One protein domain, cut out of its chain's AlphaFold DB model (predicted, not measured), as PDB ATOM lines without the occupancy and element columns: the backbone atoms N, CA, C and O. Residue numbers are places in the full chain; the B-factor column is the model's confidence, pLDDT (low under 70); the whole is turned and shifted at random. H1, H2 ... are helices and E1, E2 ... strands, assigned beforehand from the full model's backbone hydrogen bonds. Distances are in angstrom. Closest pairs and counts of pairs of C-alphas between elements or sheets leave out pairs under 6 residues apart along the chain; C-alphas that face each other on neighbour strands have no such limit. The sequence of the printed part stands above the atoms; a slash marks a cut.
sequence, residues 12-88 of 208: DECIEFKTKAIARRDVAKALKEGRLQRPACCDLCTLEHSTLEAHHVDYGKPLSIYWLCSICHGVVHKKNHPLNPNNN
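This is residues 12 to 88 of the 208 residues of an uncharacterized protein of Criblamydia sequanensis CRIB-18 (UniProt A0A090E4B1). A small hairpin of two short strands, E1 and E2, sits in the middle of a flat slab, with the long helix H1 along one side of it and the short helix H2 on the other side. The long unnamed link of residues 33 to 52 loops from the end of H1 round to the hairpin, and the unnamed residues 77 to 88 follow H2. The printed part has 77 residues, with two named helices and two named strands in the order H1, E1, E2, H2; the sheet, in the order E1 - E2, is antiparallel. The class is mixed, helices and strands, though the named elements hold 36 of the 77 residues, under half. The whole is compact, with a radius of gyration of the C-alphas of 12.6 A, and flat, with spans of 38 by 35 by 14 A.

From the first printed residue, H1, residues 12 to 32, comes nearest to E1, residues 53 to 56, at the C-alphas of Val 27 and Ala 54, their closest pair, 7.7 A apart. The centres of H1 and E1 are 11.3 A apart. E1 and E2, residues 65 to 68, form a hairpin of antiparallel neighbour strands, with 142 degrees between their directions. The C-alphas of His 56 and Ile 65 face each other at 4.9 A. N 53 and O 68 are within hydrogen-bond range at 2.8 A, and N 66 and O 55 at 2.9 A. H2, residues 70 to 76, comes nearest to E1 at the C-alphas of His 55 and His 73, their closest pair, 6.7 A apart. E2 and H2 are near each other, with 5 pairs of C-alphas within 10 A. H1 is apart from E2 and from H2. In H1 and H2 every O i to N i+4 pair is within hydrogen-bond range.

H1 begins at C-alpha 12, (142.128, 78.127, 76.788), and measures 30.2 A from first to last C-alpha. E1 measures 9.6 A, beginning at C-alpha 53, (140.624, 74.918, 102.365), and E2 measures 9.2 A. H2 measures 10.1 A and ends at C-alpha 76, (130.002, 76.993, 97.100).

The C-alphas of Asp 12 and Glu 48 are the two farthest apart, at 37.9 A. The printed part has no cut. The link from H1 to E1, 20 residues, is long; E1 to E2, 8 residues, is short, and E2 to H2, 1 residue, is tight. The mean pLDDT of the printed part is 87.8, and residues 12 to 16, in H1, are under 70.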
ATOM      1  N   ASP A  12     142.955  77.555  75.721       67.19
ATOM      2  CA  ASP A  12     142.128  78.127  76.788       67.19
ATOM      3  C   ASP A  12     142.009  77.182  77.994       67.19
ATOM      4  O   ASP A  12     142.164  77.604  79.141       67.19
ATOM      5  N   GLU A  13     141.815  75.884  77.748       66.50
ATOM      6  CA  GLU A  13     141.746  74.865  78.805       66.50
ATOM      7  C   GLU A  13     143.100  74.716  79.515       66.50
ATOM      8  O   GLU A  13     143.169  74.586  80.742       66.50
ATOM      9  N   CYS A  14     144.201  74.792  78.760       67.50
ATOM     10  CA  CYS A  14     145.550  74.793  79.319       67.50
ATOM     11  C   CYS A  14     145.831  76.038  80.168       67.50
ATOM     12  O   CYS A  14     146.444  75.930  81.240       67.50
ATOM     13  N   ILE A  15     145.397  77.214  79.711       69.06
ATOM     14  CA  ILE A  15     145.517  78.473  80.450       69.06
ATOM     15  C   ILE A  15     144.695  78.401  81.739       69.06
ATOM     16  O   ILE A  15     145.218  78.737  82.806       69.06
ATOM     17  N   GLU A  16     143.457  77.910  81.686       69.12
ATOM     18  CA  GLU A  16     142.595  77.760  82.860       69.12
ATOM     19  C   GLU A  16     143.199  76.783  83.881       69.12
ATOM     20  O   GLU A  16     143.326  77.114  85.066       69.12
ATOM     21  N   PHE A  17     143.637  75.601  83.434       74.25
ATOM     22  CA  PHE A  17     144.270  74.600  84.296       74.25
ATOM     23  C   PHE A  17     145.482  75.179  85.031       74.25
ATOM     24  O   PHE A  17     145.596  75.061  86.257       74.25
ATOM     25  N   LYS A  18     146.371  75.860  84.298       74.94
ATOM     26  CA  LYS A  18     147.567  76.469  84.884       74.94
ATOM     27  C   LYS A  18     147.239  77.640  85.795       74.94
ATOM     28  O   LYS A  18     147.860  77.753  86.845       74.94
ATOM     29  N   THR A  19     146.242  78.452  85.460       79.94
ATOM     30  CA  THR A  19     145.763  79.538  86.327       79.94
ATOM     31  C   THR A  19     145.325  78.993  87.686       79.94
ATOM     32  O   THR A  19     145.805  79.450  88.725       79.94
ATOM     33  N   LYS A  20     144.522  77.920  87.702       83.81
ATOM     34  CA  LYS A  20     144.111  77.253  88.948       83.81
ATOM     35  C   LYS A  20     145.291  76.630  89.703       83.81
ATOM     36  O   LYS A  20     145.307  76.638  90.934       83.81
ATOM     37  N   ALA A  21     146.271  76.057  89.001       81.19
ATOM     38  CA  ALA A  21     147.466  75.478  89.621       81.19
ATOM     39  C   ALA A  21     148.370  76.547  90.264       81.19
ATOM     40  O   ALA A  21     148.806  76.379  91.404       81.19
ATOM     41  N   ILE A  22     148.602  77.660  89.564       80.38
ATOM     42  CA  ILE A  22     149.387  78.800  90.048       80.38
ATOM     43  C   ILE A  22     148.733  79.403  91.287       80.38
ATOM     44  O   ILE A  22     149.420  79.597  92.284       80.38
ATOM     45  N   ALA A  23     147.413  79.603  91.269       83.00
ATOM     46  CA  ALA A  23     146.701  80.160  92.412       83.00
ATOM     47  C   ALA A  23     146.896  79.343  93.695       83.00
ATOM     48  O   ALA A  23     147.296  79.878  94.730       83.00
ATOM     49  N   ARG A  24     146.757  78.015  93.604       85.69
ATOM     50  CA  ARG A  24     147.015  77.111  94.737       85.69
ATOM     51  C   ARG A  24     148.464  77.179  95.220       85.69
ATOM     52  O   ARG A  24     148.707  77.200  96.427       85.69
ATOM     53  N   ARG A  25     149.427  77.219  94.292       85.06
ATOM     54  CA  ARG A  25     150.857  77.327  94.616       85.06
ATOM     55  C   ARG A  25     151.169  78.635  95.341       85.06
ATOM     56  O   ARG A  25     151.923  78.623  96.310       85.06
ATOM     57  N   ASP A  26     150.589  79.742  94.899       82.06
ATOM     58  CA  ASP A  26     150.836  81.061  95.474       82.06
ATOM     59  C   ASP A  26     150.254  81.182  96.889       82.06
ATOM     60  O   ASP A  26     150.920  81.737  97.767       82.06
ATOM     61  N   VAL A  27     149.086  80.581  97.151       81.50
ATOM     62  CA  VAL A  27     148.540  80.429  98.514       81.50
ATOM     63  C   VAL A  27     149.485  79.611  99.393       81.50
ATOM     64  O   VAL A  27     149.830  80.047 100.491       81.50
ATOM     65  N   ALA A  28     149.943  78.446  98.921       85.62
ATOM     66  CA  ALA A  28     150.861  77.592  99.679       85.62
ATOM     67  C   ALA A  28     152.186  78.309  99.992       85.62
ATOM     68  O   ALA A  28     152.678  78.256 101.120       85.62
ATOM     69  N   LYS A  29     152.730  79.044  99.016       79.19
ATOM     70  CA  LYS A  29     153.919  79.881  99.190       79.19
ATOM     71  C   LYS A  29     153.677  80.993 100.213       79.19
ATOM     72  O   LYS A  29     154.502  81.181 101.100       79.19
ATOM     73  N   ALA A  30     152.551  81.702 100.129       82.75
ATOM     74  CA  ALA A  30     152.220  82.777 101.063       82.75
ATOM     75  C   ALA A  30     152.027  82.273 102.502       82.75
ATOM     76  O   ALA A  30     152.469  82.946 103.431       82.75
ATOM     77  N   LEU A  31     151.436  81.086 102.684       87.50
ATOM     78  CA  LEU A  31     151.359  80.406 103.982       87.50
ATOM     79  C   LEU A  31     152.755  80.060 104.518       87.50
ATOM     80  O   LEU A  31     153.065  80.365 105.665       87.50
ATOM     81  N   LYS A  32     153.612  79.454 103.683       89.94
ATOM     82  CA  LYS A  32     154.982  79.068 104.059       89.94
ATOM     83  C   LYS A  32     155.837  80.274 104.455       89.94
ATOM     84  O   LYS A  32     156.634  80.186 105.380       89.94
ATOM     85  N   GLU A  33     155.665  81.391 103.757       86.25
ATOM     86  CA  GLU A  33     156.364  82.652 104.022       86.25
ATOM     87  C   GLU A  33     155.730  83.466 105.165       86.25
ATOM     88  O   GLU A  33     156.245  84.526 105.510       86.25
ATOM     89  N   GLY A  34     154.600  83.023 105.731       88.31
ATOM     90  CA  GLY A  34     153.883  83.739 106.792       88.31
ATOM     91  C   GLY A  34     153.174  85.022 106.341       88.31
ATOM     92  O   GLY A  34     152.622  85.738 107.171       88.31
ATOM     93  N   ARG A  35     153.149  85.312 105.031       88.75
ATOM     94  CA  ARG A  35     152.403  86.442 104.442       88.75
ATOM     95  C   ARG A  35     150.893  86.222 104.461       88.75
ATOM     96  O   ARG A  35     150.133  87.174 104.322       88.75
ATOM     97  N   LEU A  36     150.475  84.968 104.585       90.38
ATOM     98  CA  LEU A  36     149.092  84.558 104.739       90.38
ATOM     99  C   LEU A  36     149.002  83.630 105.949       90.38
ATOM    100  O   LEU A  36     149.875  82.788 106.150       90.38
ATOM    101  N   GLN A  37     147.947  83.770 106.741       91.31
ATOM    102  CA  GLN A  37     147.678  82.902 107.881       91.31
ATOM    103  C   GLN A  37     146.320  82.241 107.686       91.31
ATOM    104  O   GLN A  37     145.369  82.881 107.235       91.31
ATOM    105  N   ARG A  38     146.243  80.946 108.000       91.75
ATOM    106  CA  ARG A  38     144.980  80.212 107.980       91.75
ATOM    107  C   ARG A  38     144.210  80.541 109.269       91.75
ATOM    108  O   ARG A  38     144.781  80.350 110.342       91.75
ATOM    109  N   PRO A  39     142.960  81.027 109.189       93.75
ATOM    110  CA  PRO A  39     142.134  81.265 110.364       93.75
ATOM    111  C   PRO A  39     141.703  79.937 111.002       93.75
ATOM    112  O   PRO A  39     141.824  78.874 110.396       93.75
ATOM    113  N   ALA A  40     141.181  80.004 112.226       94.50
ATOM    114  CA  ALA A  40     140.584  78.848 112.895       94.50
ATOM    115  C   ALA A  40     139.142  78.587 112.420       94.50
ATOM    116  O   ALA A  40     138.693  77.442 112.377       94.50
ATOM    117  N   CYS A  41     138.423  79.643 112.023       96.56
ATOM    118  CA  CYS A  41     137.014  79.575 111.644       96.56
ATOM    119  C   CYS A  41     136.804  79.618 110.129       96.56
ATOM    120  O   CYS A  41     137.520  80.304 109.405       96.56
ATOM    121  N   CYS A  42     135.775  78.909 109.671       95.19
ATOM    122  CA  CYS A  42     135.303  78.950 108.291       95.19
ATOM    123  C   CYS A  42     134.600  80.281 107.986       95.19
ATOM    124  O   CYS A  42     133.698  80.678 108.721       95.19
ATOM    125  N   ASP A  43     134.911  80.905 106.852       94.44
ATOM    126  CA  ASP A  43     134.321  82.191 106.448       94.44
ATOM    127  C   ASP A  43     132.824  82.104 106.101       94.44
ATOM    128  O   ASP A  43     132.147  83.128 106.035       94.44
ATOM    129  N   LEU A  44     132.290  80.895 105.870       92.19
ATOM    130  CA  LEU A  44     130.874  80.697 105.537       92.19
ATOM    131  C   LEU A  44     130.031  80.258 106.737       92.19
ATOM    132  O   LEU A  44     129.024  80.888 107.037       92.19
ATOM    133  N   CYS A  45     130.403  79.166 107.414       95.88
ATOM    134  CA  CYS A  45     129.630  78.677 108.562       95.88
ATOM    135  C   CYS A  45     130.053  79.303 109.892       95.88
ATOM    136  O   CYS A  45     129.375  79.078 110.889       95.88
ATOM    137  N   THR A  46     131.149  80.071 109.930       96.56
ATOM    138  CA  THR A  46     131.713  80.738 111.123       96.56
ATOM    139  C   THR A  46     132.195  79.806 112.241       96.56
ATOM    140  O   THR A  46     132.729  80.276 113.242       96.56
ATOM    141  N   LEU A  47     132.063  78.488 112.064       95.31
ATOM    142  CA  LEU A  47     132.514  77.483 113.025       95.31
ATOM    143  C   LEU A  47     134.020  77.251 112.924       95.31
ATOM    144  O   LEU A  47     134.607  77.363 111.843       95.31
ATOM    145  N   GLU A  48     134.621  76.877 114.049       96.62
ATOM    146  CA  GLU A  48     136.011  76.441 114.117       96.62
ATOM    147  C   GLU A  48     136.183  75.060 113.470       96.62
ATOM    148  O   GLU A  48     135.376  74.149 113.675       96.62
ATOM    149  N   HIS A  49     137.246  74.898 112.685       93.38
ATOM    150  CA  HIS A  49     137.583  73.635 112.040       93.38
ATOM    151  C   HIS A  49     139.083  73.363 112.125       93.38
ATOM    152  O   HIS A  49     139.909  74.249 111.929       93.38
ATOM    153  N   SER A  50     139.442  72.092 112.319       89.25
ATOM    154  CA  SER A  50     140.841  71.645 112.306       89.25
ATOM    155  C   SER A  50     141.517  71.835 110.946       89.25
ATOM    156  O   SER A  50     142.740  71.936 110.863       89.25
ATOM    157  N   THR A  51     140.728  71.869 109.870       90.12
ATOM    158  CA  THR A  51     141.206  72.033 108.499       90.12
ATOM    159  C   THR A  51     140.297  72.986 107.729       90.12
ATOM    160  O   THR A  51     139.073  72.847 107.731       90.12
ATOM    161  N   LEU A  52     140.919  73.961 107.063       90.50
ATOM    162  CA  LEU A  52     140.260  74.885 106.144       90.50
ATOM    163  C   LEU A  52     140.993  74.887 104.808       90.50
ATOM    164  O   LEU A  52     142.229  74.879 104.740       90.50
ATOM    165  N   GLU A  53     140.201  74.937 103.752       93.00
ATOM    166  CA  GLU A  53     140.624  74.918 102.365       93.00
ATOM    167  C   GLU A  53     140.500  76.320 101.768       93.00
ATOM    168  O   GLU A  53     139.552  77.056 102.042       93.00
ATOM    169  N   ALA A  54     141.475  76.685 100.939       91.00
ATOM    170  CA  ALA A  54     141.465  77.940 100.206       91.00
ATOM    171  C   ALA A  54     140.508  77.846  99.012       91.00
ATOM    172  O   ALA A  54     140.796  77.181  98.009       91.00
ATOM    173  N   HIS A  55     139.385  78.541  99.106       95.00
ATOM    174  CA  HIS A  55     138.420  78.676  98.035       95.00
ATOM    175  C   HIS A  55     138.692  79.944  97.220       95.00
ATOM    176  O   HIS A  55     138.699  81.053  97.752       95.00
ATOM    177  N   HIS A  56     138.896  79.776  95.916       92.75
ATOM    178  CA  HIS A  56     139.176  80.872  94.994       92.75
ATOM    179  C   HIS A  56     137.909  81.197  94.213       92.75
ATOM    180  O   HIS A  56     137.488  80.386  93.392       92.75
ATOM    181  N   VAL A  57     137.332  82.376  94.439       93.44
ATOM    182  CA  VAL A  57     136.221  82.886  93.616       93.44
ATOM    183  C   VAL A  57     136.745  83.422  92.282       93.44
ATOM    184  O   VAL A  57     136.134  83.204  91.240       93.44
ATOM    185  N   ASP A  58     137.911  84.067  92.316       90.94
ATOM    186  CA  ASP A  58     138.646  84.573  91.158       90.94
ATOM    187  C   ASP A  58     140.071  84.000  91.181       90.94
ATOM    188  O   ASP A  58     140.924  84.436  91.956       90.94
ATOM    189  N   TYR A  59     140.340  83.001  90.337       85.12
ATOM    190  CA  TYR A  59     141.652  82.355  90.263       85.12
ATOM    191  C   TYR A  59     142.751  83.275  89.707       85.12
ATOM    192  O   TYR A  59     143.930  82.999  89.925       85.12
ATOM    193  N   GLY A  60     142.399  84.379  89.039       84.69
ATOM    194  CA  GLY A  60     143.357  85.406  88.620       84.69
ATOM    195  C   GLY A  60     143.875  86.273  89.770       84.69
ATOM    196  O   GLY A  60     144.861  86.991  89.605       84.69
ATOM    197  N   LYS A  61     143.241  86.190  90.946       85.69
ATOM    198  CA  LYS A  61     143.644  86.867  92.184       85.69
ATOM    199  C   LYS A  61     144.000  85.823  93.242       85.69
ATOM    200  O   LYS A  61     143.222  85.575  94.161       85.69
ATOM    201  N   PRO A  62     145.195  85.224  93.161       86.00
ATOM    202  CA  PRO A  62     145.510  83.987  93.869       86.00
ATOM    203  C   PRO A  62     145.451  84.090  95.399       86.00
ATOM    204  O   PRO A  62     145.193  83.098  96.064       86.00
ATOM    205  N   LEU A  63     145.657  85.277  95.975       88.62
ATOM    206  CA  LEU A  63     145.590  85.491  97.429       88.62
ATOM    207  C   LEU A  63     144.231  86.030  97.907       88.62
ATOM    208  O   LEU A  63     144.027  86.186  99.107       88.62
ATOM    209  N   SER A  64     143.303  86.308  96.988       91.19
ATOM    210  CA  SER A  64     141.935  86.734  97.295       91.19
ATOM    211  C   SER A  64     141.046  85.503  97.453       91.19
ATOM    212  O   SER A  64     140.294  85.138  96.547       91.19
ATOM    213  N   ILE A  65     141.170  84.842  98.599       92.69
ATOM    214  CA  ILE A  65     140.519  83.563  98.888       92.69
ATOM    215  C   ILE A  65     139.583  83.654 100.090       92.69
ATOM    216  O   ILE A  65     139.738  84.521 100.945       92.69
ATOM    217  N   TYR A  66     138.663  82.696 100.165       92.50
ATOM    218  CA  TYR A  66     137.910  82.377 101.375       92.50
ATOM    219  C   TYR A  66     138.480  81.108 102.006       92.50
ATOM    220  O   TYR A  66     138.803  80.151 101.302       92.50
ATOM    221  N   TRP A  67     138.567  81.068 103.327       96.38
ATOM    222  CA  TRP A  67     138.915  79.884 104.097       96.38
ATOM    223  C   TRP A  67     137.652  79.126 104.475       96.38
ATOM    224  O   TRP A  67     136.905  79.530 105.363       96.38
ATOM    225  N   LEU A  68     137.397  78.015 103.791       89.75
ATOM    226  CA  LEU A  68     136.167  77.247 103.958       89.75
ATOM    227  C   LEU A  68     136.468  75.846 104.482       89.75
ATOM    228  O   LEU A  68     137.443  75.219 104.078       89.75
ATOM    229  N   CYS A  69     135.610  75.313 105.351       93.19
ATOM    230  CA  CYS A  69     135.646  73.883 105.649       93.19
ATOM    231  C   CYS A  69     135.205  73.081 104.419       93.19
ATOM    232  O   CYS A  69     134.489  73.606 103.564       93.19
ATOM    233  N   SER A  70     135.575  71.803 104.337       91.12
ATOM    234  CA  SER A  70     135.281  70.948 103.174       91.12
ATOM    235  C   SER A  70     133.792  70.923 102.793       91.12
ATOM    236  O   SER A  70     133.442  70.973 101.614       91.12
ATOM    237  N   ILE A  71     132.893  70.938 103.785       91.88
ATOM    238  CA  ILE A  71     131.438  70.975 103.573       91.88
ATOM    239  C   ILE A  71     131.021  72.288 102.899       91.88
ATOM    240  O   ILE A  71     130.355  72.275 101.863       91.88
ATOM    241  N   CYS A  72     131.428  73.428 103.467       88.69
ATOM    242  CA  CYS A  72     131.129  74.743 102.902       88.69
ATOM    243  C   CYS A  72     131.764  74.899 101.519       88.69
ATOM    244  O   CYS A  72     131.120  75.401 100.601       88.69
ATOM    245  N   HIS A  73     132.984  74.393 101.340       90.31
ATOM    246  CA  HIS A  73     133.678  74.420 100.063       90.31
ATOM    247  C   HIS A  73     132.933  73.617  98.981       90.31
ATOM    248  O   HIS A  73     132.806  74.073  97.848       90.31
ATOM    249  N   GLY A  74     132.344  72.468  99.319       85.56
ATOM    250  CA  GLY A  74     131.462  71.745  98.400       85.56
ATOM    251  C   GLY A  74     130.180  72.518  98.064       85.56
ATOM    252  O   GLY A  74     129.741  72.537  96.912       85.56
ATOM    253  N   VAL A  75     129.584  73.200  99.050       88.12
ATOM    254  CA  VAL A  75     128.362  74.003  98.860       88.12
ATOM    255  C   VAL A  75     128.586  75.159  97.889       88.12
ATOM    256  O   VAL A  75     127.723  75.400  97.040       88.12
ATOM    257  N   VAL A  76     129.732  75.840  97.967       88.88
ATOM    258  CA  VAL A  76     130.002  76.993  97.100       88.88
ATOM    259  C   VAL A  76     130.171  76.633  95.622       88.88
ATOM    260  O   VAL A  76     129.966  77.489  94.769       88.88
ATOM    261  N   HIS A  77     130.446  75.366  95.287       90.50
ATOM    262  CA  HIS A  77     130.516  74.888  93.896       90.50
ATOM    263  C   HIS A  77     129.150  74.532  93.289       90.50
ATOM    264  O   HIS A  77     129.066  74.143  92.122       90.50
ATOM    265  N   LYS A  78     128.043  74.699  94.028       90.25
ATOM    266  CA  LYS A  78     126.689  74.554  93.467       90.25
ATOM    267  C   LYS A  78     126.415  75.643  92.428       90.25
ATOM    268  O   LYS A  78     126.812  76.793  92.604       90.25
ATOM    269  N   LYS A  79     125.675  75.290  91.368       88.00
ATOM    270  CA  LYS A  79     125.444  76.130  90.175       88.00
ATOM    271  C   LYS A  79     125.014  77.572  90.474       88.00
ATOM    272  O   LYS A  79     125.459  78.469  89.783       88.00
ATOM    273  N   ASN A  80     124.199  77.806  91.500       91.88
ATOM    274  CA  ASN A  80     123.641  79.134  91.795       91.88
ATOM    275  C   ASN A  80     124.276  79.806  93.024       91.88
ATOM    276  O   ASN A  80     123.716  80.758  93.561       91.88
ATOM    277  N   HIS A  81     125.398  79.290  93.527       91.88
ATOM    278  CA  HIS A  81     126.025  79.871  94.708       91.88
ATOM    279  C   HIS A  81     126.812  81.143  94.335       91.88
ATOM    280  O   HIS A  81     127.542  81.119  93.338       91.88
ATOM    281  N   PRO A  82     126.725  82.241  95.111       93.06
ATOM    282  CA  PRO A  82     127.402  83.502  94.789       93.06
ATOM    283  C   PRO A  82     128.929  83.388  94.792       93.06
ATOM    284  O   PRO A  82     129.591  84.074  94.030       93.06
ATOM    285  N   LEU A  83     129.491  82.490  95.605       89.31
ATOM    286  CA  LEU A  83     130.934  82.216  95.630       89.31
ATOM    287  C   LEU A  83     131.385  81.198  94.565       89.31
ATOM    288  O   LEU A  83     132.559  80.875  94.497       89.31
ATOM    289  N   ASN A  84     130.496  80.673  93.715       92.31
ATOM    290  CA  ASN A  84     130.922  79.728  92.681       92.31
ATOM    291  C   ASN A  84     131.856  80.425  91.672       92.31
ATOM    292  O   ASN A  84     131.445  81.439  91.103       92.31
ATOM    293  N   PRO A  85     133.051  79.889  91.365       88.50
ATOM    294  CA  PRO A  85     133.968  80.521  90.414       88.50
ATOM    295  C   PRO A  85     133.347  80.729  89.026       88.50
ATOM    296  O   PRO A  85     133.604  81.736  88.378       88.50
ATOM    297  N   ASN A  86     132.455  79.828  88.599       89.06
ATOM    298  CA  ASN A  86     131.766  79.915  87.308       89.06
ATOM    299  C   ASN A  86     130.728  81.050  87.246       89.06
ATOM    300  O   ASN A  86     130.305  81.432  86.160       89.06
ATOM    301  N   ASN A  87     130.312  81.577  88.401       90.56
ATOM    302  CA  ASN A  87     129.371  82.694  88.503       90.56
ATOM    303  C   ASN A  87     130.081  84.046  88.659       90.56
ATOM    304  O   ASN A  87     129.417  85.069  88.809       90.56
ATOM    305  N   ASN A  88     131.417  84.055  88.659       89.38
ATOM    306  CA  ASN A  88     132.224  85.235  88.924       89.38
ATOM    307  C   ASN A  88     133.204  85.495  87.781       89.38
ATOM    308  O   ASN A  88     133.768  84.574  87.190       89.38
TER     309      ASN A  88